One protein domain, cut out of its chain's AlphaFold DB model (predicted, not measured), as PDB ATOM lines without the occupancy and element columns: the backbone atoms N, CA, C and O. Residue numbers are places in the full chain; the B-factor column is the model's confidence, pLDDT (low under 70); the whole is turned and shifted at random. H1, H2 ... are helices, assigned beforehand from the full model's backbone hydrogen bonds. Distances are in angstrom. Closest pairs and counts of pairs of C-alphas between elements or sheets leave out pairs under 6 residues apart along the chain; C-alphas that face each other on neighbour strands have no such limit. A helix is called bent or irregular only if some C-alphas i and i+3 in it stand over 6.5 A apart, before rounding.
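Overview. This is residues 210 to 249 of the 253 residues of the protein "Hypothetical protein" of Cyclophora tenuis (UniProt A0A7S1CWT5). This is a helical hairpin shaped as a narrow V: the two helices H1 and H2 run opposite ways, come together where H1 begins and H2 ends, and spread apart toward the link that spans the open end. Between the spread parts the hairpin is open, and its outline is flat, with spans of 28 by 20 by 8 A. The printed part has 40 residues with two named helices, H1 then H2, and no named strand; its class is all helix. It is only just compact, close to loose, with a radius of gyration of the C-alphas of 10.8 A.

Arrangement. Start at residue 210 with H1, residues 210 to 226, and go on to H2, residues 233 to 248; the two form a helical hairpin. They touch, and the closest C-alphas are those of Arg 212 and Leu 247, 5.9 A apart. Look at a part of each helix alone to see where they touch: residues 212 to 216 of H1 and residues 243 to 247 of H2. Their lines stand at a shallow tilt of 26 degrees, opposite ways, with the centres 12.7 A apart. Toward the link, residues 221 to 230 stand free, of which 221 to 226 belong to H1, and so do residues 232 to 238, of which 233 to 238 belong to H2. In both H1 and H2, every O i to N i+4 pair is within hydrogen-bond range.

Along the chain. Find C-alpha 210 at (125.934, 287.705, 311.672); from there H1 runs 24.5 A to C-alpha 226 at (126.797, 264.940, 302.633). H2 begins at C-alpha 233 and runs 22.9 A to C-alpha 248 at (121.610, 291.002, 301.833). Neither helix is bent.

Size, cuts and confidence. The two C-alphas farthest apart are those of Met 228 and Gln 249, 29.9 A. The printed part has no cut, and the link from H1 to H2, 6 residues, is short. Look at the B-factor column for residues 225 to 230: they are under 70, while the mean pLDDT of the printed part of this model is 79.3.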
ATOM      1  N   GLU A 210     125.161 288.699 310.924       89.50
ATOM      2  CA  GLU A 210     125.934 287.705 311.672       89.50
ATOM      3  C   GLU A 210     125.148 286.414 311.890       89.50
ATOM      4  O   GLU A 210     125.704 285.331 311.742       89.50
ATOM      5  N   GLU A 211     123.851 286.526 312.169       89.00
ATOM      6  CA  GLU A 211     122.940 285.384 312.277       89.00
ATOM      7  C   GLU A 211     122.859 284.628 310.943       89.00
ATOM      8  O   GLU A 211     123.097 283.424 310.878       89.00
ATOM      9  N   ARG A 212     122.706 285.361 309.836       88.38
ATOM     10  CA  ARG A 212     122.704 284.793 308.475       88.38
ATOM     11  C   ARG A 212     124.042 284.153 308.109       88.38
ATOM     12  O   ARG A 212     124.097 283.171 307.373       88.38
ATOM     13  N   MET A 213     125.152 284.702 308.603       88.50
ATOM     14  CA  MET A 213     126.462 284.078 308.422       88.50
ATOM     15  C   MET A 213     126.525 282.709 309.104       88.50
ATOM     16  O   MET A 213     127.125 281.802 308.527       88.50
ATOM     17  N   ILE A 214     125.898 282.540 310.272       88.25
ATOM     18  CA  ILE A 214     125.808 281.244 310.963       88.25
ATOM     19  C   ILE A 214     124.970 280.261 310.148       88.25
ATOM     20  O   ILE A 214     125.449 279.161 309.879       88.25
ATOM     21  N   GLU A 215     123.807 280.676 309.646       87.31
ATOM     22  CA  GLU A 215     122.980 279.837 308.762       87.31
ATOM     23  C   GLU A 215     123.779 279.340 307.542       87.31
ATOM     24  O   GLU A 215     123.741 278.163 307.176       87.31
ATOM     25  N   ILE A 216     124.586 280.219 306.937       86.06
ATOM     26  CA  ILE A 216     125.460 279.857 305.813       86.06
ATOM     27  C   ILE A 216     126.570 278.893 306.246       86.06
ATOM     28  O   ILE A 216     126.935 278.003 305.469       86.06
ATOM     29  N   GLN A 217     127.148 279.056 307.442       85.56
ATOM     30  CA  GLN A 217     128.131 278.105 307.971       85.56
ATOM     31  C   GLN A 217     127.508 276.714 308.139       85.56
ATOM     32  O   GLN A 217     128.112 275.726 307.717       85.56
ATOM     33  N   GLU A 218     126.307 276.636 308.712       85.62
ATOM     34  CA  GLU A 218     125.581 275.385 308.943       85.62
ATOM     35  C   GLU A 218     125.199 274.707 307.627       85.62
ATOM     36  O   GLU A 218     125.481 273.519 307.441       85.62
ATOM     37  N   ALA A 219     124.676 275.471 306.664       83.44
ATOM     38  CA  ALA A 219     124.374 274.971 305.327       83.44
ATOM     39  C   ALA A 219     125.630 274.421 304.630       83.44
ATOM     40  O   ALA A 219     125.610 273.325 304.065       83.44
ATOM     41  N   LYS A 220     126.762 275.136 304.715       81.44
ATOM     42  CA  LYS A 220     128.049 274.655 304.181       81.44
ATOM     43  C   LYS A 220     128.541 273.399 304.894       81.44
ATOM     44  O   LYS A 220     129.073 272.512 304.232       81.44
ATOM     45  N   ALA A 221     128.382 273.313 306.213       80.69
ATOM     46  CA  ALA A 221     128.788 272.147 306.989       80.69
ATOM     47  C   ALA A 221     127.934 270.914 306.653       80.69
ATOM     48  O   ALA A 221     128.477 269.815 306.539       80.69
ATOM     49  N   ALA A 222     126.626 271.092 306.440       78.69
ATOM     50  CA  ALA A 222     125.724 270.031 306.001       78.69
ATOM     51  C   ALA A 222     126.102 269.509 304.607       78.69
ATOM     52  O   ALA A 222     126.232 268.300 304.417       78.69
ATOM     53  N   ILE A 223     126.379 270.416 303.659       76.25
ATOM     54  CA  ILE A 223     126.861 270.050 302.319       76.25
ATOM     55  C   ILE A 223     128.204 269.319 302.417       76.25
ATOM     56  O   ILE A 223     128.354 268.252 301.837       76.25
ATOM     57  N   GLY A 224     129.164 269.837 303.189       71.00
ATOM     58  CA  GLY A 224     130.483 269.214 303.338       71.00
ATOM     59  C   GLY A 224     130.453 267.815 303.964       71.00
ATOM     60  O   GLY A 224     131.327 267.005 303.669       71.00
ATOM     61  N   LYS A 225     129.451 267.509 304.799       66.50
ATOM     62  CA  LYS A 225     129.238 266.163 305.361       66.50
ATOM     63  C   LYS A 225     128.509 265.218 304.400       66.50
ATOM     64  O   LYS A 225     128.761 264.019 304.449       66.50
ATOM     65  N   GLY A 226     127.608 265.737 303.563       60.72
ATOM     66  CA  GLY A 226     126.797 264.940 302.633       60.72
ATOM     67  C   GLY A 226     127.399 264.764 301.235       60.72
ATOM     68  O   GLY A 226     127.028 263.833 300.527       60.72
ATOM     69  N   VAL A 227     128.326 265.633 300.829       55.09
ATOM     70  CA  VAL A 227     128.814 265.733 299.451       55.09
ATOM     71  C   VAL A 227     130.334 265.547 299.427       55.09
ATOM     72  O   VAL A 227     131.110 266.492 299.534       55.09
ATOM     73  N   MET A 228     130.759 264.295 299.248       51.97
ATOM     74  CA  MET A 228     132.110 263.942 298.774       51.97
ATOM     75  C   MET A 228     132.252 264.128 297.246       51.97
ATOM     76  O   MET A 228     133.314 263.863 296.685       51.97
ATOM     77  N   GLU A 229     131.204 264.595 296.558       59.62
ATOM     78  CA  GLU A 229     131.208 264.871 295.118       59.62
ATOM     79  C   GLU A 229     131.591 266.324 294.812       59.62
ATOM     80  O   GLU A 229     131.044 267.286 295.346       59.62
ATOM     81  N   LYS A 230     132.564 266.521 293.924       65.50
ATOM     82  CA  LYS A 230     132.974 267.867 293.517       65.50
ATOM     83  C   LYS A 230     131.841 268.527 292.727       65.50
ATOM     84  O   LYS A 230     131.599 268.151 291.586       65.50
ATOM     85  N   LEU A 231     131.203 269.535 293.324       73.50
ATOM     86  CA  LEU A 231     130.232 270.400 292.647       73.50
ATOM     87  C   LEU A 231     130.821 270.965 291.348       73.50
ATOM     88  O   LEU A 231     131.982 271.393 291.304       73.50
ATOM     89  N   THR A 232     129.999 271.027 290.306       83.50
ATOM     90  CA  THR A 232     130.373 271.660 289.039       83.50
ATOM     91  C   THR A 232     130.563 273.177 289.214       83.50
ATOM     92  O   THR A 232     129.992 273.792 290.127       83.50
ATOM     93  N   PRO A 233     131.339 273.843 288.337       81.94
ATOM     94  CA  PRO A 233     131.514 275.299 288.382       81.94
ATOM     95  C   PRO A 233     130.196 276.094 288.348       81.94
ATOM     96  O   PRO A 233     130.095 277.153 288.975       81.94
ATOM     97  N   GLU A 234     129.173 275.590 287.654       83.06
ATOM     98  CA  GLU A 234     127.852 276.225 287.572       83.06
ATOM     99  C   GLU A 234     127.070 276.119 288.885       83.06
ATOM    100  O   GLU A 234     126.460 277.093 289.336       83.06
ATOM    101  N   GLU A 235     127.129 274.968 289.554       81.69
ATOM    102  CA  GLU A 235     126.524 274.772 290.874       81.69
ATOM    103  C   GLU A 235     127.208 275.634 291.934       81.69
ATOM    104  O   GLU A 235     126.527 276.313 292.704       81.69
ATOM    105  N   LEU A 236     128.542 275.722 291.904       79.56
ATOM    106  CA  LEU A 236     129.311 276.641 292.750       79.56
ATOM    107  C   LEU A 236     128.880 278.099 292.549       79.56
ATOM    108  O   LEU A 236     128.752 278.852 293.521       79.56
ATOM    109  N   ARG A 237     128.628 278.515 291.300       83.31
ATOM    110  CA  ARG A 237     128.129 279.863 290.996       83.31
ATOM    111  C   ARG A 237     126.723 280.082 291.555       83.31
ATOM    112  O   ARG A 237     126.486 281.128 292.159       83.31
ATOM    113  N   ARG A 238     125.818 279.105 291.419       83.62
ATOM    114  CA  ARG A 238     124.459 279.166 291.994       83.62
ATOM    115  C   ARG A 238     124.486 279.275 293.518       83.62
ATOM    116  O   ARG A 238     123.835 280.163 294.063       83.62
ATOM    117  N   VAL A 239     125.297 278.458 294.193       81.88
ATOM    118  CA  VAL A 239     125.472 278.508 295.655       81.88
ATOM    119  C   VAL A 239     126.021 279.867 296.097       81.88
ATOM    120  O   VAL A 239     125.508 280.458 297.046       81.88
ATOM    121  N   ARG A 240     127.016 280.424 295.389       81.88
ATOM    122  CA  ARG A 240     127.550 281.766 295.691       81.88
ATOM    123  C   ARG A 240     126.482 282.856 295.585       81.88
ATOM    124  O   ARG A 240     126.383 283.681 296.486       81.88
ATOM    125  N   ILE A 241     125.690 282.854 294.511       84.38
ATOM    126  CA  ILE A 241     124.618 283.843 294.313       84.38
ATOM    127  C   ILE A 241     123.528 283.680 295.379       84.38
ATOM    128  O   ILE A 241     123.061 284.678 295.923       84.38
ATOM    129  N   SER A 242     123.161 282.440 295.717       83.12
ATOM    130  CA  SER A 242     122.199 282.147 296.784       83.12
ATOM    131  C   SER A 242     122.666 282.697 298.137       83.12
ATOM    132  O   SER A 242     121.934 283.447 298.779       83.12
ATOM    133  N   ASN A 243     123.924 282.438 298.515       83.50
ATOM    134  CA  ASN A 243     124.509 282.952 299.757       83.50
ATOM    135  C   ASN A 243     124.488 284.488 299.808       83.50
ATOM    136  O   ASN A 243     124.151 285.064 300.836       83.50
ATOM    137  N   LEU A 244     124.810 285.168 298.701       83.44
ATOM    138  CA  LEU A 244     124.744 286.635 298.637       83.44
ATOM    139  C   LEU A 244     123.314 287.161 298.809       83.44
ATOM    140  O   LEU A 244     123.108 288.140 299.525       83.44
ATOM    141  N   ARG A 245     122.320 286.510 298.194       84.19
ATOM    142  CA  ARG A 245     120.904 286.879 298.363       84.19
ATOM    143  C   ARG A 245     120.438 286.700 299.806       84.19
ATOM    144  O   ARG A 245     119.761 287.584 300.320       84.19
ATOM    145  N   MET A 246     120.841 285.604 300.449       82.25
ATOM    146  CA  MET A 246     120.553 285.327 301.858       82.25
ATOM    147  C   MET A 246     121.148 286.409 302.768       82.25
ATOM    148  O   MET A 246     120.437 286.970 303.593       82.25
ATOM    149  N   LEU A 247     122.412 286.788 302.557       83.56
ATOM    150  CA  LEU A 247     123.085 287.813 303.365       83.56
ATOM    151  C   LEU A 247     122.416 289.184 303.286       83.56
ATOM    152  O   LEU A 247     122.213 289.824 304.317       83.56
ATOM    153  N   PHE A 248     122.076 289.634 302.078       84.00
ATOM    154  CA  PHE A 248     121.610 291.002 301.833       84.00
ATOM    155  C   PHE A 248     120.091 291.136 301.696       84.00
ATOM    156  O   PHE A 248     119.615 292.226 301.396       84.00
ATOM    157  N   GLN A 249     119.324 290.058 301.901       71.75
ATOM    158  CA  GLN A 249     117.859 290.050 301.762       71.75
ATOM    159  C   GLN A 249     117.365 290.632 300.427       71.75
ATOM    160  O   GLN A 249     116.286 291.223 300.347       71.75
TER     161      GLN A 249